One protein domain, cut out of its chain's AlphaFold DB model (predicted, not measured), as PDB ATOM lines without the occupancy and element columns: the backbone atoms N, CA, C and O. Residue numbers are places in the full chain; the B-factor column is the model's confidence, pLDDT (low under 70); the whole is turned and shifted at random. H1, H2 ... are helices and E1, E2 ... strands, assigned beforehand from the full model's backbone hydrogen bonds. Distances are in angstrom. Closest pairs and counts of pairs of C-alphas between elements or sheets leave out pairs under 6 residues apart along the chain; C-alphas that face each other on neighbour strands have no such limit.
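Overview. This is residues 27 to 233 of the 497 residues of an uncharacterized protein of Clostridiales bacterium (UniProt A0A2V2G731). Two sheets stand partly face to face: a large, twisted branched sheet of E2, E4, E6, E7, E9, E10 and E11 wraps partway round a smaller sheet with the order E1 E3 E8 E5, and long loops run between the strands. The smaller sheet is antiparallel throughout and the branched one mixed, with H1 grazing both. The printed part has 207 residues, with eleven named strands and one named helix in the order E1 to E10, H1, E11; the class is mostly strand, though under half of the residues are in named elements. The whole is compact, with a radius of gyration of the C-alphas of 17.7 A and spans of 52 by 44 by 31 A.

Arrangement. In the branched sheet, E4, residues 75 to 85, has E7, residues 137 to 149, on one side (N 83 to O 142, 2.8 A). On its other side are E9, residues 176 to 183 (N 84 to O 181, 2.8 A), and E10, residues 204 to 206 (N 77 to O 204, 2.9 A). E6, residues 120 to 134, forms an antiparallel hairpin with E7 (N 122 to O 147, 2.9 A). E11, residues 226 to 232, is antiparallel to E9 (N 178 to O 229, 2.9 A) and parallel to the edge strand E2, residues 41 to 45 (N 44 to O 230, 2.9 A). In the other sheet, E3, residues 50 to 56, is the antiparallel neighbour of the edge strand E1, residues 27 to 30 (N 53 to O 29, 2.9 A), and of E8, residues 163 to 172 (N 52 to O 168, 3.0 A). E8 is also antiparallel to the edge strand E5, residues 90 to 92 (N 171 to O 91, 2.7 A). Between the sheets, the closest C-alphas of E4 and E3 are those of Val 81 and Phe 54, 7.9 A apart. H1, residues 222 to 225, only grazes each sheet and is too short for an O i to N i+4 pair; its one O i to N i+3 pair is not within range.

Along the chain. E1 begins at C-alpha 27, (-11.798, -31.955, 56.037), and E11 ends at C-alpha 232, (-2.283, -53.314, 52.828). E7 is 38.1 A long, E6 35.2 A, E4 29.5 A and E8 25.0 A. E6 bends by 89 degrees at residue 131.

Size, cuts and confidence. The C-alphas of Asn 66 and Gly 136, 55.9 A apart, are the two farthest apart. The printed part has no cut. Long links join E3 to E4, E5 to E6, E7 to E8, E9 to E10 and E10 to H1. The mean pLDDT of the printed part is 71.0, and 102 residues are under 70, among them 184 to 225.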
ATOM      1  N   TYR A  27     -12.106 -30.557  55.792       71.19
ATOM      2  CA  TYR A  27     -11.798 -31.955  56.037       71.19
ATOM      3  C   TYR A  27     -10.964 -32.511  54.898       71.19
ATOM      4  O   TYR A  27     -11.252 -32.270  53.720       71.19
ATOM      5  N   ILE A  28      -9.991 -33.339  55.270       71.12
ATOM      6  CA  ILE A  28      -9.409 -34.312  54.360       71.12
ATOM      7  C   ILE A  28      -9.662 -35.707  54.878       71.12
ATOM      8  O   ILE A  28      -9.418 -36.021  56.041       71.12
ATOM      9  N   HIS A  29     -10.133 -36.546  53.968       72.56
ATOM     10  CA  HIS A  29     -10.282 -37.970  54.185       72.56
ATOM     11  C   HIS A  29      -9.881 -38.713  52.916       72.56
ATOM     12  O   HIS A  29      -9.898 -38.160  51.814       72.56
ATOM     13  N   ALA A  30      -9.475 -39.965  53.082       71.50
ATOM     14  CA  ALA A  30      -9.161 -40.850  51.974       71.50
ATOM     15  C   ALA A  30      -9.950 -42.142  52.158       71.50
ATOM     16  O   ALA A  30      -9.691 -42.825  53.137       71.50
ATOM     17  N   GLN A  31     -10.863 -42.485  51.242       68.81
ATOM     18  CA  GLN A  31     -11.718 -43.689  51.300       68.81
ATOM     19  C   GLN A  31     -12.472 -43.902  52.643       68.81
ATOM     20  O   GLN A  31     -11.883 -44.288  53.653       68.81
ATOM     21  N   GLY A  32     -13.799 -43.724  52.655       59.38
ATOM     22  CA  GLY A  32     -14.659 -43.984  53.824       59.38
ATOM     23  C   GLY A  32     -15.798 -42.970  53.977       59.38
ATOM     24  O   GLY A  32     -15.757 -41.894  53.390       59.38
ATOM     25  N   GLU A  33     -16.830 -43.318  54.751       49.91
ATOM     26  CA  GLU A  33     -18.048 -42.497  54.881       49.91
ATOM     27  C   GLU A  33     -17.977 -41.448  56.011       49.91
ATOM     28  O   GLU A  33     -18.763 -40.499  56.002       49.91
ATOM     29  N   ASN A  34     -17.053 -41.565  56.983       53.72
ATOM     30  CA  ASN A  34     -17.153 -40.776  58.221       53.72
ATOM     31  C   ASN A  34     -15.831 -40.289  58.881       53.72
ATOM     32  O   ASN A  34     -15.268 -40.995  59.718       53.72
ATOM     33  N   PRO A  35     -15.383 -39.051  58.599       55.03
ATOM     34  CA  PRO A  35     -14.340 -38.338  59.343       55.03
ATOM     35  C   PRO A  35     -14.735 -37.721  60.708       55.03
ATOM     36  O   PRO A  35     -13.875 -37.068  61.292       55.03
ATOM     37  N   THR A  36     -15.960 -37.881  61.260       47.09
ATOM     38  CA  THR A  36     -16.280 -37.328  62.612       47.09
ATOM     39  C   THR A  36     -15.646 -38.093  63.769       47.09
ATOM     40  O   THR A  36     -15.486 -37.536  64.854       47.09
ATOM     41  N   ALA A  37     -15.272 -39.361  63.585       50.69
ATOM     42  CA  ALA A  37     -14.399 -40.003  64.557       50.69
ATOM     43  C   ALA A  37     -13.014 -39.359  64.415       50.69
ATOM     44  O   ALA A  37     -12.545 -39.175  63.296       50.69
ATOM     45  N   THR A  38     -12.338 -39.038  65.520       48.12
ATOM     46  CA  THR A  38     -10.922 -38.620  65.544       48.12
ATOM     47  C   THR A  38     -10.003 -39.762  65.092       48.12
ATOM     48  O   THR A  38      -9.153 -40.240  65.842       48.12
ATOM     49  N   VAL A  39     -10.201 -40.267  63.879       55.41
ATOM     50  CA  VAL A  39      -9.355 -41.250  63.228       55.41
ATOM     51  C   VAL A  39      -8.450 -40.479  62.284       55.41
ATOM     52  O   VAL A  39      -8.859 -39.927  61.269       55.41
ATOM     53  N   THR A  40      -7.177 -40.397  62.648       61.34
ATOM     54  CA  THR A  40      -6.146 -39.695  61.879       61.34
ATOM     55  C   THR A  40      -5.705 -40.483  60.639       61.34
ATOM     56  O   THR A  40      -4.577 -40.285  60.181       61.34
ATOM     57  N   GLY A  41      -6.515 -41.422  60.127       70.00
ATOM     58  CA  GLY A  41      -6.146 -42.219  58.962       70.00
ATOM     59  C   GLY A  41      -7.132 -43.287  58.480       70.00
ATOM     60  O   GLY A  41      -8.083 -43.640  59.172       70.00
ATOM     61  N   SER A  42      -6.842 -43.829  57.289       75.56
ATOM     62  CA  SER A  42      -7.613 -44.884  56.602       75.56
ATOM     63  C   SER A  42      -6.749 -46.081  56.206       75.56
ATOM     64  O   SER A  42      -5.537 -45.956  56.021       75.56
ATOM     65  N   THR A  43      -7.387 -47.241  56.013       81.75
ATOM     66  CA  THR A  43      -6.753 -48.423  55.407       81.75
ATOM     67  C   THR A  43      -7.212 -48.592  53.964       81.75
ATOM     68  O   THR A  43      -8.407 -48.692  53.709       81.75
ATOM     69  N   ILE A  44      -6.259 -48.673  53.039       81.94
ATOM     70  CA  ILE A  44      -6.484 -48.940  51.612       81.94
ATOM     71  C   ILE A  44      -5.680 -50.159  51.167       81.94
ATOM     72  O   ILE A  44      -4.748 -50.581  51.856       81.94
ATOM     73  N   TYR A  45      -6.005 -50.708  50.001       83.06
ATOM     74  CA  TYR A  45      -5.334 -51.890  49.469       83.06
ATOM     75  C   TYR A  45      -4.560 -51.595  48.178       83.06
ATOM     76  O   TYR A  45      -4.904 -50.683  47.433       83.06
ATOM     77  N   THR A  46      -3.481 -52.343  47.923       84.06
ATOM     78  CA  THR A  46      -2.562 -52.139  46.781       84.06
ATOM     79  C   THR A  46      -3.206 -52.243  45.396       84.06
ATOM     80  O   THR A  46      -2.626 -51.777  44.418       84.06
ATOM     81  N   ASP A  47      -4.382 -52.851  45.303       81.00
ATOM     82  CA  ASP A  47      -5.175 -53.056  44.093       81.00
ATOM     83  C   ASP A  47      -6.362 -52.084  43.961       81.00
ATOM     84  O   ASP A  47      -7.105 -52.164  42.983       81.00
ATOM     85  N   GLU A  48      -6.530 -51.149  44.897       82.44
ATOM     86  CA  GLU A  48      -7.596 -50.144  44.887       82.44
ATOM     87  C   GLU A  48      -7.049 -48.731  44.677       82.44
ATOM     88  O   GLU A  48      -5.907 -48.424  45.017       82.44
ATOM     89  N   ASN A  49      -7.890 -47.838  44.152       84.88
ATOM     90  CA  ASN A  49      -7.580 -46.412  44.142       84.88
ATOM     91  C   ASN A  49      -7.850 -45.804  45.526       84.88
ATOM     92  O   ASN A  49      -8.846 -46.110  46.180       84.88
ATOM     93  N   ALA A  50      -6.989 -44.892  45.949       86.06
ATOM     94  CA  ALA A  50      -7.189 -44.016  47.086       86.06
ATOM     95  C   ALA A  50      -7.708 -42.664  46.596       86.06
ATOM     96  O   ALA A  50      -6.928 -41.846  46.115       86.06
ATOM     97  N   ASP A  51      -9.008 -42.419  46.727       87.12
ATOM     98  CA  ASP A  51      -9.560 -41.092  46.470       87.12
ATOM     99  C   ASP A  51      -9.349 -40.234  47.722       87.12
ATOM    100  O   ASP A  51      -9.925 -40.514  48.775       87.12
ATOM    101  N   VAL A  52      -8.481 -39.224  47.612       86.31
ATOM    102  CA  VAL A  52      -8.254 -38.216  48.656       86.31
ATOM    103  C   VAL A  52      -9.190 -37.049  48.398       86.31
ATOM    104  O   VAL A  52      -9.102 -36.416  47.349       86.31
ATOM    105  N   TYR A  53     -10.067 -36.745  49.345       82.44
ATOM    106  CA  TYR A  53     -11.065 -35.694  49.214       82.44
ATOM    107  C   TYR A  53     -10.670 -34.454  50.002       82.44
ATOM    108  O   TYR A  53     -10.200 -34.555  51.132       82.44
ATOM    109  N   PHE A  54     -10.935 -33.292  49.412       80.62
ATOM    110  CA  PHE A  54     -11.088 -32.038  50.133       80.62
ATOM    111  C   PHE A  54     -12.583 -31.760  50.257       80.62
ATOM    112  O   PHE A  54     -13.293 -31.669  49.250       80.62
ATOM    113  N   ALA A  55     -13.065 -31.675  51.490       77.88
ATOM    114  CA  ALA A  55     -14.476 -31.507  51.792       77.88
ATOM    115  C   ALA A  55     -14.691 -30.369  52.786       77.88
ATOM    116  O   ALA A  55     -13.818 -30.047  53.593       77.88
ATOM    117  N   VAL A  56     -15.884 -29.795  52.740       74.00
ATOM    118  CA  VAL A  56     -16.386 -28.863  53.748       74.00
ATOM    119  C   VAL A  56     -17.527 -29.542  54.508       74.00
ATOM    120  O   VAL A  56     -18.232 -30.403  53.962       74.00
ATOM    121  N   ASP A  57     -17.696 -29.203  55.786       69.69
ATOM    122  CA  ASP A  57     -18.931 -29.554  56.488       69.69
ATOM    123  C   ASP A  57     -20.139 -28.870  55.838       69.69
ATOM    124  O   ASP A  57     -20.004 -28.067  54.924       69.69
ATOM    125  N   ASN A  58     -21.339 -29.220  56.304       69.44
ATOM    126  CA  ASN A  58     -22.626 -28.787  55.762       69.44
ATOM    127  C   ASN A  58     -22.611 -27.313  55.268       69.44
ATOM    128  O   ASN A  58     -22.731 -26.399  56.085       69.44
ATOM    129  N   PRO A  59     -22.451 -27.041  53.955       59.34
ATOM    130  CA  PRO A  59     -22.272 -25.671  53.465       59.34
ATOM    131  C   PRO A  59     -23.551 -24.854  53.682       59.34
ATOM    132  O   PRO A  59     -23.489 -23.681  54.059       59.34
ATOM    133  N   ASN A  60     -24.694 -25.544  53.631       63.53
ATOM    134  CA  ASN A  60     -26.035 -24.999  53.750       63.53
ATOM    135  C   ASN A  60     -26.643 -25.177  55.157       63.53
ATOM    136  O   ASN A  60     -27.815 -25.539  55.301       63.53
ATOM    137  N   LYS A  61     -25.864 -24.973  56.235       62.78
ATOM    138  CA  LYS A  61     -26.435 -24.965  57.599       62.78
ATOM    139  C   LYS A  61     -27.431 -23.817  57.719       62.78
ATOM    140  O   LYS A  61     -27.050 -22.657  57.606       62.78
ATOM    141  N   GLY A  62     -28.679 -24.152  58.020       58.53
ATOM    142  CA  GLY A  62     -29.643 -23.194  58.526       58.53
ATOM    143  C   GLY A  62     -31.100 -23.605  58.351       58.53
ATOM    144  O   GLY A  62     -31.389 -24.690  57.852       58.53
ATOM    145  N   LEU A  63     -32.024 -22.754  58.799       61.91
ATOM    146  CA  LEU A  63     -33.466 -22.980  58.689       61.91
ATOM    147  C   LEU A  63     -33.879 -23.063  57.211       61.91
ATOM    148  O   LEU A  63     -33.649 -22.123  56.452       61.91
ATOM    149  N   TYR A  64     -34.501 -24.174  56.814       64.69
ATOM    150  CA  TYR A  64     -35.051 -24.391  55.475       64.69
ATOM    151  C   TYR A  64     -36.555 -24.625  55.586       64.69
ATOM    152  O   TYR A  64     -36.995 -25.617  56.165       64.69
ATOM    153  N   GLU A  65     -37.351 -23.700  55.057       68.25
ATOM    154  CA  GLU A  65     -38.809 -23.736  55.155       68.25
ATOM    155  C   GLU A  65     -39.440 -23.333  53.823       68.25
ATOM    156  O   GLU A  65     -39.053 -22.341  53.206       68.25
ATOM    157  N   ASN A  66     -40.461 -24.081  53.395       70.75
ATOM    158  CA  ASN A  66     -41.236 -23.811  52.177       70.75
ATOM    159  C   ASN A  66     -40.394 -23.722  50.889       70.75
ATOM    160  O   ASN A  66     -40.725 -22.959  49.986       70.75
ATOM    161  N   GLY A  67     -39.324 -24.516  50.792       60.59
ATOM    162  CA  GLY A  67     -38.461 -24.552  49.608       60.59
ATOM    163  C   GLY A  67     -37.369 -23.479  49.583       60.59
ATOM    164  O   GLY A  67     -36.603 -23.425  48.622       60.59
ATOM    165  N   GLU A  68     -37.268 -22.652  50.626       59.03
ATOM    166  CA  GLU A  68     -36.309 -21.553  50.725       59.03
ATOM    167  C   GLU A  68     -35.482 -21.642  52.012       59.03
ATOM    168  O   GLU A  68     -36.000 -21.936  53.093       59.03
ATOM    169  N   HIS A  69     -34.194 -21.314  51.911       62.12
ATOM    170  CA  HIS A  69     -33.362 -21.087  53.087       62.12
ATOM    171  C   HIS A  69     -33.737 -19.746  53.728       62.12
ATOM    172  O   HIS A  69     -33.791 -18.714  53.062       62.12
ATOM    173  N   LYS A  70     -34.027 -19.775  55.028       58.62
ATOM    174  CA  LYS A  70     -34.391 -18.612  55.849       58.62
ATOM    175  C   LYS A  70     -33.211 -18.057  56.648       58.62
ATOM    176  O   LYS A  70     -33.336 -17.009  57.268       58.62
ATOM    177  N   GLU A  71     -32.080 -18.756  56.631       57.59
ATOM    178  CA  GLU A  71     -30.815 -18.335  57.237       57.59
ATOM    179  C   GLU A  71     -29.731 -18.198  56.143       57.59
ATOM    180  O   GLU A  71     -29.821 -18.894  55.122       57.59
ATOM    181  N   PRO A  72     -28.716 -17.326  56.330       52.75
ATOM    182  CA  PRO A  72     -27.676 -17.069  55.331       52.75
ATOM    183  C   PRO A  72     -26.964 -18.341  54.865       52.75
ATOM    184  O   PRO A  72     -26.614 -19.205  55.669       52.75
ATOM    185  N   GLN A  73     -26.754 -18.449  53.556       58.56
ATOM    186  CA  GLN A  73     -26.015 -19.534  52.915       58.56
ATOM    187  C   GLN A  73     -24.647 -19.008  52.473       58.56
ATOM    188  O   GLN A  73     -24.537 -17.854  52.058       58.56
ATOM    189  N   TYR A  74     -23.607 -19.839  52.550       58.44
ATOM    190  CA  TYR A  74     -22.266 -19.430  52.132       58.44
ATOM    191  C   TYR A  74     -22.100 -19.577  50.617       58.44
ATOM    192  O   TYR A  74     -22.175 -20.684  50.083       58.44
ATOM    193  N   ASP A  75     -21.813 -18.463  49.943       59.09
ATOM    194  CA  ASP A  75     -21.347 -18.449  48.559       59.09
ATOM    195  C   ASP A  75     -19.814 -18.597  48.533       59.09
ATOM    196  O   ASP A  75     -19.067 -17.680  48.911       59.09
ATOM    197  N   MET A  76     -19.342 -19.783  48.131       64.62
ATOM    198  CA  MET A  76     -17.919 -20.101  47.985       64.62
ATOM    199  C   MET A  76     -17.352 -19.442  46.722       64.62
ATOM    200  O   MET A  76     -17.079 -20.102  45.723       64.62
ATOM    201  N   ASN A  77     -17.120 -18.132  46.787       61.19
ATOM    202  CA  ASN A  77     -16.624 -17.338  45.662       61.19
ATOM    203  C   ASN A  77     -15.266 -17.819  45.139       61.19
ATOM    204  O   ASN A  77     -14.951 -17.599  43.975       61.19
ATOM    205  N   GLY A  78     -14.493 -18.548  45.942       71.19
ATOM    206  CA  GLY A  78     -13.471 -19.436  45.411       71.19
ATOM    207  C   GLY A  78     -12.665 -20.152  46.480       71.19
ATOM    208  O   GLY A  78     -12.648 -19.754  47.643       71.19
ATOM    209  N   TYR A  79     -11.990 -21.223  46.078       74.69
ATOM    210  CA  TYR A  79     -11.021 -21.930  46.903       74.69
ATOM    211  C   TYR A  79      -9.811 -22.358  46.090       74.69
ATOM    212  O   TYR A  79      -9.933 -22.726  44.919       74.69
ATOM    213  N   SER A  80      -8.647 -22.361  46.737       76.81
ATOM    214  CA  SER A  80      -7.440 -23.004  46.231       76.81
ATOM    215  C   SER A  80      -7.032 -24.122  47.178       76.81
ATOM    216  O   SER A  80      -7.053 -23.955  48.395       76.81
ATOM    217  N   VAL A  81      -6.677 -25.274  46.621       79.88
ATOM    218  CA  VAL A  81      -6.195 -26.417  47.393       79.88
ATOM    219  C   VAL A  81      -4.996 -27.032  46.701       79.88
ATOM    220  O   VAL A  81      -5.002 -27.238  45.486       79.88
ATOM    221  N   THR A  82      -3.974 -27.347  47.493       84.50
ATOM    222  CA  THR A  82      -2.839 -28.167  47.074       84.50
ATOM    223  C   THR A  82      -2.763 -29.407  47.958       84.50
ATOM    224  O   THR A  82      -2.726 -29.293  49.177       84.50
ATOM    225  N   ILE A  83      -2.724 -30.595  47.357       88.12
ATOM    226  CA  ILE A  83      -2.583 -31.880  48.055       88.12
ATOM    227  C   ILE A  83      -1.182 -32.425  47.797       88.12
ATOM    228  O   ILE A  83      -0.801 -32.617  46.642       88.12
ATOM    229  N   TYR A  84      -0.449 -32.729  48.864       89.94
ATOM    230  CA  TYR A  84       0.874 -33.343  48.848       89.94
ATOM    231  C   TYR A  84       0.795 -34.820  49.218       89.94
ATOM    232  O   TYR A  84       0.203 -35.192  50.231       89.94
ATOM    233  N   TYR A  85       1.444 -35.672  48.427       92.50
ATOM    234  CA  TYR A  85       1.492 -37.113  48.664       92.50
ATOM    235  C   TYR A  85       2.893 -37.680  48.431       92.50
ATOM    236  O   TYR A  85       3.677 -37.175  47.623       92.50
ATOM    237  N   ASP A  86       3.223 -38.742  49.167       94.19
ATOM    238  CA  ASP A  86       4.532 -39.390  49.100       94.19
ATOM    239  C   ASP A  86       4.672 -40.249  47.821       94.19
ATOM    240  O   ASP A  86       4.009 -41.290  47.702       94.19
ATOM    241  N   PRO A  87       5.573 -39.890  46.884       93.25
ATOM    242  CA  PRO A  87       5.754 -40.613  45.626       93.25
ATOM    243  C   PRO A  87       6.362 -42.016  45.792       93.25
ATOM    244  O   PRO A  87       6.376 -42.804  44.836       93.25
ATOM    245  N   ALA A  88       6.887 -42.365  46.973       93.06
ATOM    246  CA  ALA A  88       7.348 -43.718  47.270       93.06
ATOM    247  C   ALA A  88       6.182 -44.691  47.512       93.06
ATOM    248  O   ALA A  88       6.352 -45.894  47.300       93.06
ATOM    249  N   TYR A  89       5.022 -44.182  47.932       93.38
ATOM    250  CA  TYR A  89       3.857 -44.985  48.309       93.38
ATOM    251  C   TYR A  89       2.662 -44.798  47.378       93.38
ATOM    252  O   TYR A  89       1.906 -45.748  47.204       93.38
ATOM    253  N   LEU A  90       2.501 -43.624  46.767       93.50
ATOM    254  CA  LEU A  90       1.337 -43.276  45.951       93.50
ATOM    255  C   LEU A  90       1.766 -42.727  44.581       93.50
ATOM    256  O   LEU A  90       2.810 -42.089  44.435       93.50
ATOM    257  N   ALA A  91       0.951 -42.992  43.566       93.81
ATOM    258  CA  ALA A  91       0.987 -42.371  42.242       93.81
ATOM    259  C   ALA A  91      -0.413 -41.840  41.895       93.81
ATOM    260  O   ALA A  91      -1.364 -42.179  42.587       93.81
ATOM    261  N   LEU A  92      -0.560 -41.044  40.834       94.12
ATOM    262  CA  LEU A  92      -1.892 -40.757  40.284       94.12
ATOM    263  C   LEU A  92      -2.556 -42.063  39.825       94.12
ATOM    264  O   LEU A  92      -1.865 -42.954  39.323       94.12
ATOM    265  N   ALA A  93      -3.871 -42.175  40.014       92.00
ATOM    266  CA  ALA A  93      -4.624 -43.317  39.511       92.00
ATOM    267  C   ALA A  93      -4.625 -43.368  37.973       92.00
ATOM    268  O   ALA A  93      -4.429 -42.360  37.288       92.00
ATOM    269  N   ASP A  94      -4.854 -44.560  37.423       89.19
ATOM    270  CA  ASP A  94      -4.883 -44.762  35.976       89.19
ATOM    271  C   ASP A  94      -6.030 -43.944  35.347       89.19
ATOM    272  O   ASP A  94      -7.162 -43.969  35.829       89.19
ATOM    273  N   GLY A  95      -5.737 -43.210  34.269       87.06
ATOM    274  CA  GLY A  95      -6.718 -42.369  33.567       87.06
ATOM    275  C   GLY A  95      -6.919 -40.962  34.145       87.06
ATOM    276  O   GLY A  95      -7.665 -40.182  33.559       87.06
ATOM    277  N   VAL A  96      -6.240 -40.610  35.241       89.38
ATOM    278  CA  VAL A  96      -6.214 -39.230  35.753       89.38
ATOM    279  C   VAL A  96      -5.392 -38.342  34.817       89.38
ATOM    280  O   VAL A  96      -4.264 -38.690  34.453       89.38
ATOM    281  N   ASP A  97      -5.931 -37.178  34.448       88.31
ATOM    282  CA  ASP A  97      -5.192 -36.186  33.667       88.31
ATOM    283  C   ASP A  97      -4.012 -35.647  34.484       88.31
ATOM    284  O   ASP A  97      -4.173 -34.941  35.474       88.31
ATOM    285  N   SER A  98      -2.792 -35.957  34.050       80.31
ATOM    286  CA  SER A  98      -1.570 -35.499  34.717       80.31
ATOM    287  C   SER A  98      -1.394 -33.975  34.726       80.31
ATOM    288  O   SER A  98      -0.669 -33.458  35.580       80.31
ATOM    289  N   GLN A  99      -2.034 -33.265  33.790       82.12
ATOM    290  CA  GLN A  99      -2.033 -31.802  33.736       82.12
ATOM    291  C   GLN A  99      -3.125 -31.199  34.632       82.12
ATOM    292  O   GLN A  99      -2.988 -30.062  35.075       82.12
ATOM    293  N   SER A 100      -4.158 -31.974  34.979       84.31
ATOM    294  CA  SER A 100      -5.300 -31.548  35.805       84.31
ATOM    295  C   SER A 100      -5.700 -32.631  36.824       84.31
ATOM    296  O   SER A 100      -6.826 -33.124  36.793       84.31
ATOM    297  N   PRO A 101      -4.795 -33.068  37.723       88.00
ATOM    298  CA  PRO A 101      -5.023 -34.317  38.448       88.00
ATOM    299  C   PRO A 101      -6.060 -34.239  39.569       88.00
ATOM    300  O   PRO A 101      -6.507 -35.283  40.043       88.00
ATOM    301  N   ILE A 102      -6.435 -33.033  40.006       89.00
ATOM    302  CA  ILE A 102      -7.538 -32.837  40.950       89.00
ATOM    303  C   ILE A 102      -8.845 -32.679  40.176       89.00
ATOM    304  O   ILE A 102      -8.996 -31.777  39.356       89.00
ATOM    305  N   ASP A 103      -9.809 -33.529  40.507       84.50
ATOM    306  CA  ASP A 103     -11.168 -33.521  39.984       84.50
ATOM    307  C   ASP A 103     -12.082 -32.686  40.897       84.50
ATOM    308  O   ASP A 103     -12.307 -33.050  42.051       84.50
ATOM    309  N   CYS A 104     -12.624 -31.572  40.394       77.44
ATOM    310  CA  CYS A 104     -13.581 -30.717  41.112       77.44
ATOM    311  C   CYS A 104     -15.048 -30.943  40.712       77.44
ATOM    312  O   CYS A 104     -15.891 -30.094  40.979       77.44
ATOM    313  N   THR A 105     -15.383 -32.063  40.066       64.25
ATOM    314  CA  THR A 105     -16.759 -32.359  39.616       64.25
ATOM    315  C   THR A 105     -17.715 -32.777  40.745       64.25
ATOM    316  O   THR A 105     -18.835 -33.209  40.474       64.25
ATOM    317  N   VAL A 106     -17.297 -32.684  42.012       64.94
ATOM    318  CA  VAL A 106     -17.990 -33.298  43.158       64.94
ATOM    319  C   VAL A 106     -18.913 -32.382  44.004       64.94
ATOM    320  O   VAL A 106     -19.536 -32.919  44.911       64.94
ATOM    321  N   PRO A 107     -19.169 -31.087  43.730       57.81
ATOM    322  CA  PRO A 107     -20.286 -30.420  44.407       57.81
ATOM    323  C   PRO A 107     -21.655 -30.868  43.844       57.81
ATOM    324  O   PRO A 107     -22.582 -31.127  44.606       57.81
ATOM    325  N   ASP A 108     -21.762 -31.033  42.518       61.00
ATOM    326  CA  ASP A 108     -22.841 -31.710  41.777       61.00
ATOM    327  C   ASP A 108     -22.448 -31.743  40.285       61.00
ATOM    328  O   ASP A 108     -22.196 -30.699  39.680       61.00
ATOM    329  N   LYS A 109     -22.417 -32.934  39.668       61.69
ATOM    330  CA  LYS A 109     -22.069 -33.119  38.242       61.69
ATOM    331  C   LYS A 109     -23.053 -32.452  37.277       61.69
ATOM    332  O   LYS A 109     -22.776 -32.386  36.082       61.69
ATOM    333  N   SER A 110     -24.210 -32.016  37.772       59.12
ATOM    334  CA  SER A 110     -25.221 -31.291  37.008       59.12
ATOM    335  C   SER A 110     -24.892 -29.800  36.838       59.12
ATOM    336  O   SER A 110     -25.420 -29.156  35.926       59.12
ATOM    337  N   ILE A 111     -23.988 -29.244  37.659       62.97
ATOM    338  CA  ILE A 111     -23.520 -27.865  37.506       62.97
ATOM    339  C   ILE A 111     -22.572 -27.809  36.309       62.97
ATOM    340  O   ILE A 111     -21.559 -28.502  36.265       62.97
ATOM    341  N   SER A 112     -22.899 -26.976  35.324       62.50
ATOM    342  CA  SER A 112     -22.046 -26.767  34.151       62.50
ATOM    343  C   SER A 112     -20.917 -25.786  34.461       62.50
ATOM    344  O   SER A 112     -21.135 -24.782  35.143       62.50
ATOM    345  N   ALA A 113     -19.727 -26.059  33.923       63.47
ATOM    346  CA  ALA A 113     -18.631 -25.098  33.918       63.47
ATOM    347  C   ALA A 113     -18.996 -23.899  33.022       63.47
ATOM    348  O   ALA A 113     -19.483 -24.100  31.907       63.47
ATOM    349  N   GLY A 114     -18.798 -22.670  33.504       59.91
ATOM    350  CA  GLY A 114     -19.101 -21.441  32.754       59.91
ATOM    351  C   GLY A 114     -17.844 -20.650  32.389       59.91
ATOM    352  O   GLY A 114     -16.936 -20.551  33.204       59.91
ATOM    353  N   ASP A 115     -17.801 -20.038  31.201       49.69
ATOM    354  CA  ASP A 115     -16.620 -19.301  30.705       49.69
ATOM    355  C   ASP A 115     -16.453 -17.885  31.303       49.69
ATOM    356  O   ASP A 115     -15.391 -17.278  31.169       49.69
ATOM    357  N   THR A 116     -17.492 -17.324  31.940       51.16
ATOM    358  CA  THR A 116     -17.531 -15.900  32.349       51.16
ATOM    359  C   THR A 116     -18.038 -15.642  33.772       51.16
ATOM    360  O   THR A 116     -18.233 -14.487  34.142       51.16
ATOM    361  N   GLY A 117     -18.231 -16.682  34.592       54.22
ATOM    362  CA  GLY A 117     -18.563 -16.514  36.015       54.22
ATOM    363  C   GLY A 117     -19.937 -15.897  36.302       54.22
ATOM    364  O   GLY A 117     -20.115 -15.309  37.360       54.22
ATOM    365  N   GLU A 118     -20.911 -16.003  35.393       52.78
ATOM    366  CA  GLU A 118     -22.266 -15.477  35.634       52.78
ATOM    367  C   GLU A 118     -23.129 -16.453  36.462       52.78
ATOM    368  O   GLU A 118     -23.853 -16.004  37.343       52.78
ATOM    369  N   TYR A 119     -23.009 -17.777  36.237       59.78
ATOM    370  CA  TYR A 119     -23.668 -18.845  37.017       59.78
ATOM    371  C   TYR A 119     -22.889 -20.177  36.913       59.78
ATOM    372  O   TYR A 119     -22.702 -20.675  35.803       59.78
ATOM    373  N   GLY A 120     -22.482 -20.792  38.032       66.50
ATOM    374  CA  GLY A 120     -21.824 -22.114  38.065       66.50
ATOM    375  C   GLY A 120     -20.434 -22.101  38.708       66.50
ATOM    376  O   GLY A 120     -20.162 -21.257  39.559       66.50
ATOM    377  N   TYR A 121     -19.562 -23.037  38.316       72.31
ATOM    378  CA  TYR A 121     -18.150 -23.027  38.716       72.31
ATOM    379  C   TYR A 121     -17.229 -22.799  37.514       72.31
ATOM    380  O   TYR A 121     -17.552 -23.180  36.388       72.31
ATOM    381  N   TYR A 122     -16.066 -22.201  37.745       74.88
ATOM    382  CA  TYR A 122     -15.004 -22.087  36.748       74.88
ATOM    383  C   TYR A 122     -13.650 -22.436  37.368       74.88
ATOM    384  O   TYR A 122     -13.303 -21.977  38.460       74.88
ATOM    385  N   GLN A 123     -12.885 -23.272  36.665       78.00
ATOM    386  CA  GLN A 123     -11.529 -23.646  37.051       78.00
ATOM    387  C   GLN A 123     -10.567 -22.541  36.623       78.00
ATOM    388  O   GLN A 123     -10.295 -22.362  35.440       78.00
ATOM    389  N   PHE A 124     -10.029 -21.812  37.593       75.81
ATOM    390  CA  PHE A 124      -9.071 -20.743  37.329       75.81
ATOM    391  C   PHE A 124      -7.646 -21.262  37.155       75.81
ATOM    392  O   PHE A 124      -6.883 -20.741  36.346       75.81
ATOM    393  N   ARG A 125      -7.270 -22.290  37.923       77.06
ATOM    394  CA  ARG A 125      -5.930 -22.883  37.872       77.06
ATOM    395  C   ARG A 125      -5.995 -24.359  38.220       77.06
ATOM    396  O   ARG A 125      -6.743 -24.726  39.112       77.06
ATOM    397  N   HIS A 126      -5.161 -25.183  37.603       84.50
ATOM    398  CA  HIS A 126      -4.915 -26.558  38.031       84.50
ATOM    399  C   HIS A 126      -3.498 -26.990  37.644       84.50
ATOM    400  O   HIS A 126      -2.856 -26.347  36.815       84.50
ATOM    401  N   GLY A 127      -2.994 -28.060  38.253       85.75
ATOM    402  CA  GLY A 127      -1.708 -28.628  37.865       85.75
ATOM    403  C   GLY A 127      -1.162 -29.659  38.840       85.75
ATOM    404  O   GLY A 127      -1.795 -30.020  39.834       85.75
ATOM    405  N   SER A 128       0.050 -30.130  38.550       88.31
ATOM    406  CA  SER A 128       0.842 -30.955  39.459       88.31
ATOM    407  C   SER A 128       2.317 -30.591  39.427       88.31
ATOM    408  O   SER A 128       2.838 -30.094  38.431       88.31
ATOM    409  N   GLU A 129       3.001 -30.860  40.533       89.19
ATOM    410  CA  GLU A 129       4.451 -30.724  40.657       89.19
ATOM    411  C   GLU A 129       5.050 -31.993  41.259       89.19
ATOM    412  O   GLU A 129       4.394 -32.749  41.981       89.19
ATOM    413  N   LYS A 130       6.321 -32.251  40.948       90.75
ATOM    414  CA  LYS A 130       7.053 -33.429  41.424       90.75
ATOM    415  C   LYS A 130       8.276 -33.007  42.222       90.75
ATOM    416  O   LYS A 130       8.899 -32.000  41.903       90.75
ATOM    417  N   ASN A 131       8.669 -33.845  43.180       88.38
ATOM    418  CA  ASN A 131       9.889 -33.688  43.983       88.38
ATOM    419  C   ASN A 131       9.964 -32.378  44.792       88.38
ATOM    420  O   ASN A 131      11.038 -31.800  44.947       88.38
ATOM    421  N   ILE A 132       8.836 -31.924  45.334       88.06
ATOM    422  CA  ILE A 132       8.786 -30.782  46.246       88.06
ATOM    423  C   ILE A 132       9.397 -31.210  47.578       88.06
ATOM    424  O   ILE A 132       8.933 -32.172  48.190       88.06
ATOM    425  N   ASN A 133      10.442 -30.517  48.027       84.75
ATOM    426  CA  ASN A 133      11.084 -30.817  49.301       84.75
ATOM    427  C   ASN A 133      10.400 -30.058  50.442       84.75
ATOM    428  O   ASN A 133      10.393 -28.829  50.451       84.75
ATOM    429  N   ILE A 134       9.856 -30.793  51.409       80.19
ATOM    430  CA  ILE A 134       9.235 -30.246  52.616       80.19
ATOM    431  C   ILE A 134       9.875 -30.954  53.807       80.19
ATOM    432  O   ILE A 134       9.769 -32.174  53.948       80.19
ATOM    433  N   ASN A 135      10.587 -30.193  54.643       81.69
ATOM    434  CA  ASN A 135      11.288 -30.690  55.834       81.69
ATOM    435  C   ASN A 135      12.187 -31.916  55.566       81.69
ATOM    436  O   ASN A 135      12.225 -32.857  56.354       81.69
ATOM    437  N   GLY A 136      12.905 -31.926  54.436       84.12
ATOM    438  CA  GLY A 136      13.848 -32.996  54.093       84.12
ATOM    439  C   GLY A 136      13.223 -34.237  53.444       84.12
ATOM    440  O   GLY A 136      13.959 -35.151  53.077       84.12
ATOM    441  N   LYS A 137      11.901 -34.267  53.234       84.94
ATOM    442  CA  LYS A 137      11.204 -35.325  52.491       84.94
ATOM    443  C   LYS A 137      10.639 -34.782  51.178       84.94
ATOM    444  O   LYS A 137      10.175 -33.647  51.115       84.94
ATOM    445  N   ASN A 138      10.698 -35.593  50.122       89.88
ATOM    446  CA  ASN A 138      10.196 -35.225  48.799       89.88
ATOM    447  C   ASN A 138       8.749 -35.689  48.617       89.88
ATOM    448  O   ASN A 138       8.434 -36.848  48.887       89.88
ATOM    449  N   TYR A 139       7.909 -34.802  48.096       92.38
ATOM    450  CA  TYR A 139       6.499 -35.035  47.806       92.38
ATOM    451  C   TYR A 139       6.179 -34.695  46.351       92.38
ATOM    452  O   TYR A 139       6.863 -33.888  45.717       92.38
ATOM    453  N   ASN A 140       5.121 -35.295  45.820       93.75
ATOM    454  CA  ASN A 140       4.432 -34.745  44.657       93.75
ATOM    455  C   ASN A 140       3.252 -33.909  45.147       93.75
ATOM    456  O   ASN A 140       2.697 -34.213  46.203       93.75
ATOM    457  N   SER A 141       2.849 -32.904  44.372       90.88
ATOM    458  CA  SER A 141       1.609 -32.175  44.615       90.88
ATOM    459  C   SER A 141       0.657 -32.232  43.432       90.88
ATOM    460  O   SER A 141       1.061 -32.407  42.281       90.88
ATOM    461  N   ALA A 142      -0.618 -32.059  43.737       91.00
ATOM    462  CA  ALA A 142      -1.660 -31.716  42.790       91.00
ATOM    463  C   ALA A 142      -2.390 -30.491  43.347       91.00
ATOM    464  O   ALA A 142      -2.550 -30.394  44.563       91.00
ATOM    465  N   TYR A 143      -2.796 -29.551  42.501       86.88
ATOM    466  CA  TYR A 143      -3.455 -28.332  42.958       86.88
ATOM    467  C   TYR A 143      -4.561 -27.886  42.012       86.88
ATOM    468  O   TYR A 143      -4.518 -28.170  40.813       86.88
ATOM    469  N   ILE A 144      -5.541 -27.171  42.561       83.88
ATOM    470  CA  ILE A 144      -6.619 -26.537  41.805       83.88
ATOM    471  C   ILE A 144      -7.088 -25.256  42.497       83.88
ATOM    472  O   ILE A 144      -7.057 -25.158  43.722       83.88
ATOM    473  N   THR A 145      -7.544 -24.295  41.702       80.25
ATOM    474  CA  THR A 145      -8.267 -23.103  42.133       80.25
ATOM    475  C   THR A 145      -9.589 -23.039  41.383       80.25
ATOM    476  O   THR A 145      -9.598 -23.017  40.148       80.25
ATOM    477  N   VAL A 146     -10.695 -23.005  42.119       78.56
ATOM    478  CA  VAL A 146     -12.059 -23.000  41.576       78.56
ATOM    479  C   VAL A 146     -12.816 -21.806  42.138       78.56
ATOM    480  O   VAL A 146     -12.714 -21.533  43.330       78.56
ATOM    481  N   PHE A 147     -13.582 -21.124  41.290       74.44
ATOM    482  CA  PHE A 147     -14.506 -20.056  41.673       74.44
ATOM    483  C   PHE A 147     -15.940 -20.533  41.464       74.44
ATOM    484  O   PHE A 147     -16.232 -21.080  40.398       74.44
ATOM    485  N   PHE A 148     -16.824 -20.312  42.438       72.56
ATOM    486  CA  PHE A 148     -18.268 -20.492  42.274       72.56
ATOM    487  C   PHE A 148     -18.913 -19.116  42.196       72.56
ATOM    488  O   PHE A 148     -18.466 -18.185  42.859       72.56
ATOM    489  N   SER A 149     -19.916 -18.966  41.337       66.19
ATOM    490  CA  SER A 149     -20.606 -17.692  41.161       66.19
ATOM    491  C   SER A 149     -22.095 -17.896  40.905       66.19
ATOM    492  O   SER A 149     -22.501 -18.814  40.181       66.19
ATOM    493  N   GLY A 150     -22.905 -17.013  41.490       56.44
ATOM    494  CA  GLY A 150     -24.316 -16.825  41.157       56.44
ATOM    495  C   GLY A 150     -25.274 -17.929  41.620       56.44
ATOM    496  O   GLY A 150     -26.439 -17.897  41.219       56.44
ATOM    497  N   LYS A 151     -24.825 -18.912  42.421       58.47
ATOM    498  CA  LYS A 151     -25.666 -19.943  43.066       58.47
ATOM    499  C   LYS A 151     -25.026 -20.485  44.348       58.47
ATOM    500  O   LYS A 151     -23.815 -20.671  44.399       58.47
ATOM    501  N   TYR A 152     -25.862 -20.853  45.322       61.00
ATOM    502  CA  TYR A 152     -25.456 -21.667  46.474       61.00
ATOM    503  C   TYR A 152     -24.896 -23.018  46.027       61.00
ATOM    504  O   TYR A 152     -25.299 -23.560  44.990       61.00
ATOM    505  N   LEU A 153     -24.018 -23.599  46.847       64.75
ATOM    506  CA  LEU A 153     -23.662 -25.003  46.694       64.75
ATOM    507  C   LEU A 153     -24.944 -25.858  46.762       64.75
ATOM    508  O   LEU A 153     -25.760 -25.642  47.664       64.75
ATOM    509  N   PRO A 154     -25.175 -26.795  45.821       61.94
ATOM    510  CA  PRO A 154     -26.333 -27.678  45.861       61.94
ATOM    511  C   PRO A 154     -26.538 -28.329  47.225       61.94
ATOM    512  O   PRO A 154     -25.579 -28.685  47.911       61.94
ATOM    513  N   GLN A 155     -27.799 -28.536  47.599       62.28
ATOM    514  CA  GLN A 155     -28.121 -29.307  48.790       62.28
ATOM    515  C   GLN A 155     -27.574 -30.731  48.632       62.28
ATOM    516  O   GLN A 155     -27.823 -31.392  47.622       62.28
ATOM    517  N   LYS A 156     -26.820 -31.205  49.629       63.06
ATOM    518  CA  LYS A 156     -26.350 -32.596  49.664       63.06
ATOM    519  C   LYS A 156     -27.539 -33.563  49.740       63.06
ATOM    520  O   LYS A 156     -28.591 -33.200  50.261       63.06
ATOM    521  N   ALA A 157     -27.356 -34.796  49.269       60.84
ATOM    522  CA  ALA A 157     -28.330 -35.862  49.499       60.84
ATOM    523  C   ALA A 157     -28.544 -36.093  51.009       60.84
ATOM    524  O   ALA A 157     -27.617 -35.896  51.798       60.84
ATOM    525  N   ASP A 158     -29.750 -36.509  51.405       56.03
ATOM    526  CA  ASP A 158     -30.152 -36.652  52.817       56.03
ATOM    527  C   ASP A 158     -29.259 -37.625  53.618       56.03
ATOM    528  O   ASP A 158     -29.136 -37.499  54.835       56.03
ATOM    529  N   ASP A 159     -28.608 -38.574  52.942       59.38
ATOM    530  CA  ASP A 159     -27.699 -39.584  53.495       59.38
ATOM    531  C   ASP A 159     -26.209 -39.210  53.398       59.38
ATOM    532  O   ASP A 159     -25.367 -39.812  54.067       59.38
ATOM    533  N   ALA A 160     -25.857 -38.194  52.607       59.00
ATOM    534  CA  ALA A 160     -24.482 -37.735  52.494       59.00
ATOM    535  C   ALA A 160     -24.094 -36.977  53.765       59.00
ATOM    536  O   ALA A 160     -24.739 -36.003  54.143       59.00
ATOM    537  N   LEU A 161     -23.015 -37.373  54.436       57.59
ATOM    538  CA  LEU A 161     -22.557 -36.689  55.651       57.59
ATOM    539  C   LEU A 161     -21.802 -35.377  55.342       57.59
ATOM    540  O   LEU A 161     -21.940 -34.414  56.100       57.59
ATOM    541  N   TRP A 162     -21.141 -35.277  54.181       69.06
ATOM    542  CA  TRP A 162     -20.181 -34.213  53.821       69.06
ATOM    543  C   TRP A 162     -20.403 -33.643  52.428       69.06
ATOM    544  O   TRP A 162     -21.061 -34.265  51.595       69.06
ATOM    545  N   TYR A 163     -19.781 -32.493  52.164       74.06
ATOM    546  CA  TYR A 163     -19.770 -31.872  50.848       74.06
ATOM    547  C   TYR A 163     -18.361 -31.920  50.241       74.06
ATOM    548  O   TYR A 163     -17.490 -31.113  50.569       74.06
ATOM    549  N   ASN A 164     -18.113 -32.919  49.392       77.19
ATOM    550  CA  ASN A 164     -16.820 -33.122  48.739       77.19
ATOM    551  C   ASN A 164     -16.647 -32.095  47.610       77.19
ATOM    552  O   ASN A 164     -17.338 -32.157  46.603       77.19
ATOM    553  N   LEU A 165     -15.705 -31.169  47.755       78.81
ATOM    554  CA  LEU A 165     -15.489 -30.097  46.782       78.81
ATOM    555  C   LEU A 165     -14.609 -30.565  45.620       78.81
ATOM    556  O   LEU A 165     -14.894 -30.318  44.449       78.81
ATOM    557  N   CYS A 166     -13.541 -31.295  45.934       82.38
ATOM    558  CA  CYS A 166     -12.715 -31.948  44.930       82.38
ATOM    559  C   CYS A 166     -12.060 -33.216  45.469       82.38
ATOM    560  O   CYS A 166     -11.976 -33.429  46.682       82.38
ATOM    561  N   LYS A 167     -11.556 -34.045  44.557       87.56
ATOM    562  CA  LYS A 167     -10.830 -35.268  44.880       87.56
ATOM    563  C   LYS A 167      -9.562 -35.428  44.051       87.56
ATOM    564  O   LYS A 167      -9.515 -35.035  42.889       87.56
ATOM    565  N   LEU A 168      -8.556 -36.060  44.639       91.00
ATOM    566  CA  LEU A 168      -7.348 -36.521  43.969       91.00
ATOM    567  C   LEU A 168      -7.335 -38.056  43.983       91.00
ATOM    568  O   LEU A 168      -7.071 -38.645  45.035       91.00
ATOM    569  N   PRO A 169      -7.607 -38.711  42.843       91.06
ATOM    570  CA  PRO A 169      -7.509 -40.160  42.737       91.06
ATOM    571  C   PRO A 169      -6.040 -40.594  42.682       91.06
ATOM    572  O   PRO A 169      -5.299 -40.256  41.753       91.06
ATOM    573  N   LEU A 170      -5.611 -41.365  43.676       92.75
ATOM    574  CA  LEU A 170      -4.266 -41.927  43.780       92.75
ATOM    575  C   LEU A 170      -4.306 -43.456  43.689       92.75
ATOM    576  O   LEU A 170      -5.322 -44.084  43.954       92.75
ATOM    577  N   LYS A 171      -3.180 -44.077  43.349       92.00
ATOM    578  CA  LYS A 171      -2.980 -45.526  43.322       92.00
ATOM    579  C   LYS A 171      -1.789 -45.907  44.200       92.00
ATOM    580  O   LYS A 171      -0.708 -45.325  44.030       92.00
ATOM    581  N   PRO A 172      -1.931 -46.873  45.119       91.88
ATOM    582  CA  PRO A 172      -0.816 -47.344  45.924       91.88
ATOM    583  C   PRO A 172       0.235 -48.083  45.097       91.88
ATOM    584  O   PRO A 172      -0.070 -48.852  44.190       91.88
ATOM    585  N   LYS A 173       1.504 -47.869  45.443       91.44
ATOM    586  CA  LYS A 173       2.665 -48.496  44.793       91.44
ATOM    587  C   LYS A 173       3.215 -49.685  45.573       91.44
ATOM    588  O   LYS A 173       3.861 -50.548  44.987       91.44
ATOM    589  N   LYS A 174       3.027 -49.693  46.895       86.81
ATOM    590  CA  LYS A 174       3.514 -50.728  47.817       86.81
ATOM    591  C   LYS A 174       2.754 -50.674  49.140       86.81
ATOM    592  O   LYS A 174       2.262 -49.611  49.514       86.81
ATOM    593  N   ALA A 175       2.726 -51.792  49.860       85.69
ATOM    594  CA  ALA A 175       2.227 -51.835  51.229       85.69
ATOM    595  C   ALA A 175       3.105 -51.016  52.198       85.69
ATOM    596  O   ALA A 175       4.283 -50.758  51.933       85.69
ATOM    597  N   GLY A 176       2.526 -50.616  53.329       86.75
ATOM    598  CA  GLY A 176       3.183 -49.848  54.389       86.75
ATOM    599  C   GLY A 176       2.277 -48.752  54.942       86.75
ATOM    600  O   GLY A 176       1.059 -48.880  54.908       86.75
ATOM    601  N   SER A 177       2.848 -47.673  55.473       86.69
ATOM    602  CA  SER A 177       2.080 -46.504  55.920       86.69
ATOM    603  C   SER A 177       2.733 -45.217  55.434       86.69
ATOM    604  O   SER A 177       3.958 -45.128  55.353       86.69
ATOM    605  N   THR A 178       1.914 -44.230  55.083       89.88
ATOM    606  CA  THR A 178       2.370 -42.929  54.589       89.88
ATOM    607  C   THR A 178       1.434 -41.806  55.020       89.88
ATOM    608  O   THR A 178       0.390 -42.059  55.613       89.88
ATOM    609  N   MET A 179       1.813 -40.568  54.720       85.62
ATOM    610  CA  MET A 179       1.045 -39.368  55.030       85.62
ATOM    611  C   MET A 179       0.676 -38.639  53.743       85.62
ATOM    612  O   MET A 179       1.481 -38.555  52.809       85.62
ATOM    613  N   VAL A 180      -0.530 -38.088  53.732       84.31
ATOM    614  CA  VAL A 180      -1.000 -37.100  52.763       84.31
ATOM    615  C   VAL A 180      -1.346 -35.853  53.552       84.31
ATOM    616  O   VAL A 180      -1.921 -35.949  54.633       84.31
ATOM    617  N   PHE A 181      -0.970 -34.690  53.047       81.81
ATOM    618  CA  PHE A 181      -1.328 -33.436  53.691       81.81
ATOM    619  C   PHE A 181      -1.661 -32.379  52.660       81.81
ATOM    620  O   PHE A 181      -1.373 -32.543  51.475       81.81
ATOM    621  N   PHE A 182      -2.294 -31.308  53.107       77.81
ATOM    622  CA  PHE A 182      -2.778 -30.260  52.233       77.81
ATOM    623  C   PHE A 182      -2.354 -28.880  52.687       77.81
ATOM    624  O   PHE A 182      -2.081 -28.651  53.861       77.81
ATOM    625  N   ASP A 183      -2.334 -27.982  51.714       73.69
ATOM    626  CA  ASP A 183      -2.147 -26.558  51.900       73.69
ATOM    627  C   ASP A 183      -3.379 -25.830  51.345       73.69
ATOM    628  O   ASP A 183      -3.741 -25.983  50.170       73.69
ATOM    629  N   THR A 184      -4.048 -25.105  52.240       61.81
ATOM    630  CA  THR A 184      -5.245 -24.284  52.000       61.81
ATOM    631  C   THR A 184      -4.976 -22.790  52.136       61.81
ATOM    632  O   THR A 184      -5.894 -22.003  51.928       61.81
ATOM    633  N   GLU A 185      -3.746 -22.378  52.457       58.81
ATOM    634  CA  GLU A 185      -3.358 -20.959  52.525       58.81
ATOM    635  C   GLU A 185      -3.078 -20.380  51.122       58.81
ATOM    636  O   GLU A 185      -2.632 -19.247  50.966       58.81
ATOM    637  N   GLY A 186      -3.388 -21.155  50.076       56.16
ATOM    638  CA  GLY A 186      -3.120 -20.819  48.686       56.16
ATOM    639  C   GLY A 186      -1.650 -21.031  48.329       56.16
ATOM    640  O   GLY A 186      -0.749 -21.021  49.163       56.16
ATOM    641  N   ARG A 187      -1.362 -21.217  47.038       56.41
ATOM    642  CA  ARG A 187       0.033 -21.142  46.592       56.41
ATOM    643  C   ARG A 187       0.510 -19.707  46.749       56.41
ATOM    644  O   ARG A 187      -0.044 -18.824  46.101       56.41
ATOM    645  N   SER A 188       1.580 -19.504  47.515       54.56
ATOM    646  CA  SER A 188       2.371 -18.269  47.503       54.56
ATOM    647  C   SER A 188       2.554 -17.742  46.076       54.56
ATOM    648  O   SER A 188       2.700 -18.546  45.149       54.56
ATOM    649  N   ASN A 189       2.581 -16.418  45.921       59.47
ATOM    650  CA  ASN A 189       2.698 -15.720  44.638       59.47
ATOM    651  C   ASN A 189       3.643 -16.442  43.661       59.47
ATOM    652  O   ASN A 189       4.772 -16.795  44.013       59.47
ATOM    653  N   TYR A 190       3.174 -16.686  42.441       58.00
ATOM    654  CA  TYR A 190       3.852 -17.530  41.457       58.00
ATOM    655  C   TYR A 190       3.890 -16.855  40.087       58.00
ATOM    656  O   TYR A 190       3.246 -15.834  39.877       58.00
ATOM    657  N   TYR A 191       4.643 -17.428  39.150       57.62
ATOM    658  CA  TYR A 191       4.625 -17.008  37.751       57.62
ATOM    659  C   TYR A 191       3.880 -18.049  36.912       57.62
ATOM    660  O   TYR A 191       4.167 -19.239  37.047       57.62
ATOM    661  N   ASP A 192       2.905 -17.632  36.101       54.16
ATOM    662  CA  ASP A 192       2.188 -18.533  35.192       54.16
ATOM    663  C   ASP A 192       3.093 -19.071  34.064       54.16
ATOM    664  O   ASP A 192       4.260 -18.689  33.934       54.16
ATOM    665  N   ASP A 193       2.554 -19.944  33.210       49.69
ATOM    666  CA  ASP A 193       3.291 -20.546  32.084       49.69
ATOM    667  C   ASP A 193       3.746 -19.519  31.026       49.69
ATOM    668  O   ASP A 193       4.505 -19.842  30.110       49.69
ATOM    669  N   LYS A 194       3.294 -18.264  31.144       64.38
ATOM    670  CA  LYS A 194       3.695 -17.117  30.323       64.38
ATOM    671  C   LYS A 194       4.660 -16.186  31.067       64.38
ATOM    672  O   LYS A 194       5.054 -15.157  30.517       64.38
ATOM    673  N   GLY A 195       5.077 -16.540  32.283       66.38
ATOM    674  CA  GLY A 195       5.971 -15.748  33.120       66.38
ATOM    675  C   GLY A 195       5.301 -14.536  33.770       66.38
ATOM    676  O   GLY A 195       6.001 -13.609  34.176       66.38
ATOM    677  N   GLN A 196       3.970 -14.501  33.859       64.12
ATOM    678  CA  GLN A 196       3.222 -13.431  34.511       64.12
ATOM    679  C   GLN A 196       3.128 -13.681  36.014       64.12
ATOM    680  O   GLN A 196       2.743 -14.761  36.442       64.12
ATOM    681  N   TYR A 197       3.457 -12.662  36.811       53.47
ATOM    682  CA  TYR A 197       3.294 -12.709  38.262       53.47
ATOM    683  C   TYR A 197       1.808 -12.779  38.636       53.47
ATOM    684  O   TYR A 197       1.016 -11.929  38.223       53.47
ATOM    685  N   CYS A 198       1.461 -13.777  39.437       50.38
ATOM    686  CA  CYS A 198       0.128 -14.055  39.938       50.38
ATOM    687  C   CYS A 198       0.177 -14.109  41.464       50.38
ATOM    688  O   CYS A 198       1.031 -14.789  42.041       50.38
ATOM    689  N   GLU A 199      -0.739 -13.405  42.120       54.12
ATOM    690  CA  GLU A 199      -0.878 -13.462  43.574       54.12
ATOM    691  C   GLU A 199      -1.546 -14.775  44.005       54.12
ATOM    692  O   GLU A 199      -2.360 -15.347  43.272       54.12
ATOM    693  N   GLY A 200      -1.156 -15.278  45.176       56.88
ATOM    694  CA  GLY A 200      -1.818 -16.411  45.812       56.88
ATOM    695  C   GLY A 200      -3.268 -16.062  46.125       56.88
ATOM    696  O   GLY A 200      -3.546 -15.017  46.704       56.88
ATOM    697  N   LEU A 201      -4.190 -16.919  45.693       54.12
ATOM    698  CA  LEU A 201      -5.622 -16.731  45.884       54.12
ATOM    699  C   LEU A 201      -6.110 -17.653  47.014       54.12
ATOM    700  O   LEU A 201      -5.966 -18.873  46.910       54.12
ATOM    701  N   GLU A 202      -6.677 -17.063  48.066       59.22
ATOM    702  CA  GLU A 202      -7.170 -17.744  49.273       59.22
ATOM    703  C   GLU A 202      -8.657 -18.145  49.170       59.22
ATOM    704  O   GLU A 202      -9.321 -17.919  48.160       59.22
ATOM    705  N   LEU A 203      -9.187 -18.801  50.207       59.09
ATOM    706  CA  LEU A 203     -10.609 -19.127  50.335       59.09
ATOM    707  C   LEU A 203     -11.443 -17.847  50.495       59.09
ATOM    708  O   LEU A 203     -11.383 -17.192  51.534       59.09
ATOM    709  N   PHE A 204     -12.257 -17.514  49.491       57.19
ATOM    710  CA  PHE A 204     -13.146 -16.354  49.523       57.19
ATOM    711  C   PHE A 204     -14.594 -16.800  49.708       57.19
ATOM    712  O   PHE A 204     -15.153 -17.506  48.870       57.19
ATOM    713  N   ALA A 205     -15.216 -16.337  50.789       54.03
ATOM    714  CA  ALA A 205     -16.657 -16.399  50.981       54.03
ATOM    715  C   ALA A 205     -17.235 -14.979  50.946       54.03
ATOM    716  O   ALA A 205     -16.688 -14.076  51.582       54.03
ATOM    717  N   LYS A 206     -18.340 -14.778  50.223       49.91
ATOM    718  CA  LYS A 206     -19.105 -13.522  50.225       49.91
ATOM    719  C   LYS A 206     -20.526 -13.802  50.707       49.91
ATOM    720  O   LYS A 206     -21.096 -14.839  50.389       49.91
ATOM    721  N   ASP A 207     -21.080 -12.877  51.480       48.97
ATOM    722  CA  ASP A 207     -22.465 -12.926  51.950       48.97
ATOM    723  C   ASP A 207     -23.402 -12.239  50.936       48.97
ATOM    724  O   ASP A 207     -23.184 -11.077  50.581       48.97
ATOM    725  N   GLU A 208     -24.442 -12.941  50.469       48.34
ATOM    726  CA  GLU A 208     -25.540 -12.371  49.662       48.34
ATOM    727  C   GLU A 208     -26.722 -11.861  50.516       48.34
ATOM    728  O   GLU A 208     -27.599 -11.174  49.997       48.34
ATOM    729  N   SER A 209     -26.765 -12.172  51.818       50.34
ATOM    730  CA  SER A 209     -27.913 -11.906  52.702       50.34
ATOM    731  C   SER A 209     -27.942 -10.503  53.326       50.34
ATOM    732  O   SER A 209     -29.004 -10.053  53.756       50.34
ATOM    733  N   GLY A 210     -26.810  -9.787  53.341       49.72
ATOM    734  CA  GLY A 210     -26.711  -8.402  53.821       49.72
ATOM    735  C   GLY A 210     -26.459  -8.216  55.328       49.72
ATOM    736  O   GLY A 210     -26.389  -7.073  55.773       49.72
ATOM    737  N   GLU A 211     -26.263  -9.285  56.108       51.50
ATOM    738  CA  GLU A 211     -25.986  -9.241  57.559       51.50
ATOM    739  C   GLU A 211     -24.504  -9.583  57.846       51.50
ATOM    740  O   GLU A 211     -24.155 -10.627  58.405       51.50
ATOM    741  N   LEU A 212     -23.620  -8.664  57.440       47.78
ATOM    742  CA  LEU A 212     -22.159  -8.829  57.336       47.78
ATOM    743  C   LEU A 212     -21.396  -9.044  58.656       47.78
ATOM    744  O   LEU A 212     -20.285  -9.565  58.643       47.78
ATOM    745  N   GLU A 213     -21.924  -8.606  59.795       50.72
ATOM    746  CA  GLU A 213     -21.068  -8.307  60.956       50.72
ATOM    747  C   GLU A 213     -20.685  -9.533  61.805       50.72
ATOM    748  O   GLU A 213     -19.886  -9.407  62.729       50.72
ATOM    749  N   ASN A 214     -21.233 -10.723  61.515       52.34
ATOM    750  CA  ASN A 214     -21.147 -11.878  62.425       52.34
ATOM    751  C   ASN A 214     -20.850 -13.240  61.765       52.34
ATOM    752  O   ASN A 214     -20.998 -14.264  62.431       52.34
ATOM    753  N   GLN A 215     -20.491 -13.288  60.480       51.00
ATOM    754  CA  GLN A 215     -20.163 -14.535  59.774       51.00
ATOM    755  C   GLN A 215     -18.643 -14.697  59.639       51.00
ATOM    756  O   GLN A 215     -17.969 -13.789  59.157       51.00
ATOM    757  N   THR A 216     -18.091 -15.851  60.029       54.81
ATOM    758  CA  THR A 216     -16.641 -16.108  59.959       54.81
ATOM    759  C   THR A 216     -16.350 -17.444  59.294       54.81
ATOM    760  O   THR A 216     -16.719 -18.498  59.804       54.81
ATOM    761  N   PHE A 217     -15.629 -17.410  58.174       54.75
ATOM    762  CA  PHE A 217     -15.027 -18.610  57.605       54.75
ATOM    763  C   PHE A 217     -13.693 -18.864  58.317       54.75
ATOM    764  O   PHE A 217     -12.703 -18.181  58.063       54.75
ATOM    765  N   SER A 218     -13.667 -19.804  59.260       55.78
ATOM    766  CA  SER A 218     -12.436 -20.180  59.960       55.78
ATOM    767  C   SER A 218     -11.764 -21.350  59.249       55.78
ATOM    768  O   SER A 218     -12.228 -22.483  59.316       55.78
ATOM    769  N   CYS A 219     -10.639 -21.085  58.585       55.59
ATOM    770  CA  CYS A 219      -9.802 -22.135  58.011       55.59
ATOM    771  C   CYS A 219      -9.005 -22.831  59.128       55.59
ATOM    772  O   CYS A 219      -7.875 -22.460  59.422       55.59
ATOM    773  N   ASN A 220      -9.617 -23.820  59.781       55.72
ATOM    774  CA  ASN A 220      -8.954 -24.674  60.765       55.72
ATOM    775  C   ASN A 220      -9.001 -26.122  60.260       55.72
ATOM    776  O   ASN A 220     -10.025 -26.788  60.431       55.72
ATOM    777  N   PRO A 221      -7.945 -26.615  59.594       56.97
ATOM    778  CA  PRO A 221      -7.949 -27.962  59.052       56.97
ATOM    779  C   PRO A 221      -8.048 -28.992  60.181       56.97
ATOM    780  O   PRO A 221      -7.246 -28.998  61.119       56.97
ATOM    781  N   ILE A 222      -9.002 -29.915  60.073       54.97
ATOM    782  CA  ILE A 222      -9.083 -31.043  61.004       54.97
ATOM    783  C   ILE A 222      -7.870 -31.957  60.782       54.97
ATOM    784  O   ILE A 222      -7.395 -32.123  59.657       54.97
ATOM    785  N   ASN A 223      -7.319 -32.498  61.873       57.91
ATOM    786  CA  ASN A 223      -6.038 -33.220  61.903       57.91
ATOM    787  C   ASN A 223      -4.818 -32.382  61.460       57.91
ATOM    788  O   ASN A 223      -3.803 -32.933  61.038       57.91
ATOM    789  N   GLY A 224      -4.895 -31.047  61.555       60.66
ATOM    790  CA  GLY A 224      -3.754 -30.160  61.307       60.66
ATOM    791  C   GLY A 224      -3.237 -30.202  59.871       60.66
ATOM    792  O   GLY A 224      -2.048 -29.998  59.646       60.66
ATOM    793  N   GLY A 225      -4.101 -30.523  58.907       67.00
ATOM    794  CA  GLY A 225      -3.705 -30.598  57.505       67.00
ATOM    795  C   GLY A 225      -3.226 -31.979  57.065       67.00
ATOM    796  O   GLY A 225      -2.861 -32.136  55.908       67.00
ATOM    797  N   VAL A 226      -3.179 -32.972  57.962       73.56
ATOM    798  CA  VAL A 226      -2.413 -34.211  57.778       73.56
ATOM    799  C   VAL A 226      -3.282 -35.453  57.979       73.56
ATOM    800  O   VAL A 226      -4.023 -35.565  58.950       73.56
ATOM    801  N   TYR A 227      -3.132 -36.436  57.093       76.06
ATOM    802  CA  TYR A 227      -3.872 -37.694  57.120       76.06
ATOM    803  C   TYR A 227      -2.941 -38.897  56.929       76.06
ATOM    804  O   TYR A 227      -2.145 -38.930  55.987       76.06
ATOM    805  N   ASN A 228      -3.036 -39.904  57.802       82.19
ATOM    806  CA  ASN A 228      -2.267 -41.143  57.674       82.19
ATOM    807  C   ASN A 228      -3.000 -42.157  56.788       82.19
ATOM    808  O   ASN A 228      -4.210 -42.333  56.865       82.19
ATOM    809  N   ILE A 229      -2.255 -42.880  55.965       84.12
ATOM    810  CA  ILE A 229      -2.790 -43.925  55.098       84.12
ATOM    811  C   ILE A 229      -2.003 -45.206  55.341       84.12
ATOM    812  O   ILE A 229      -0.798 -45.250  55.085       84.12
ATOM    813  N   THR A 230      -2.687 -46.256  55.789       85.38
ATOM    814  CA  THR A 230      -2.151 -47.619  55.863       85.38
ATOM    815  C   THR A 230      -2.501 -48.364  54.580       85.38
ATOM    816  O   THR A 230      -3.668 -48.564  54.261       85.38
ATOM    817  N   ILE A 231      -1.487 -48.791  53.833       86.31
ATOM    818  CA  ILE A 231      -1.628 -49.546  52.590       86.31
ATOM    819  C   ILE A 231      -1.370 -51.020  52.892       86.31
ATOM    820  O   ILE A 231      -0.251 -51.403  53.244       86.31
ATOM    821  N   LYS A 232      -2.388 -51.859  52.721       81.75
ATOM    822  CA  LYS A 232      -2.283 -53.314  52.828       81.75
ATOM    823  C   LYS A 232      -2.123 -53.948  51.455       81.75
ATOM    824  O   LYS A 232      -2.687 -53.483  50.471       81.75
ATOM    825  N   ASP A 233      -1.379 -55.042  51.390       76.38
ATOM    826  CA  ASP A 233      -1.303 -55.831  50.169       76.38
ATOM    827  C   ASP A 233      -2.443 -56.847  50.146       76.38
ATOM    828  O   ASP A 233      -2.357 -57.888  50.795       76.38
TER     829      ASP A 233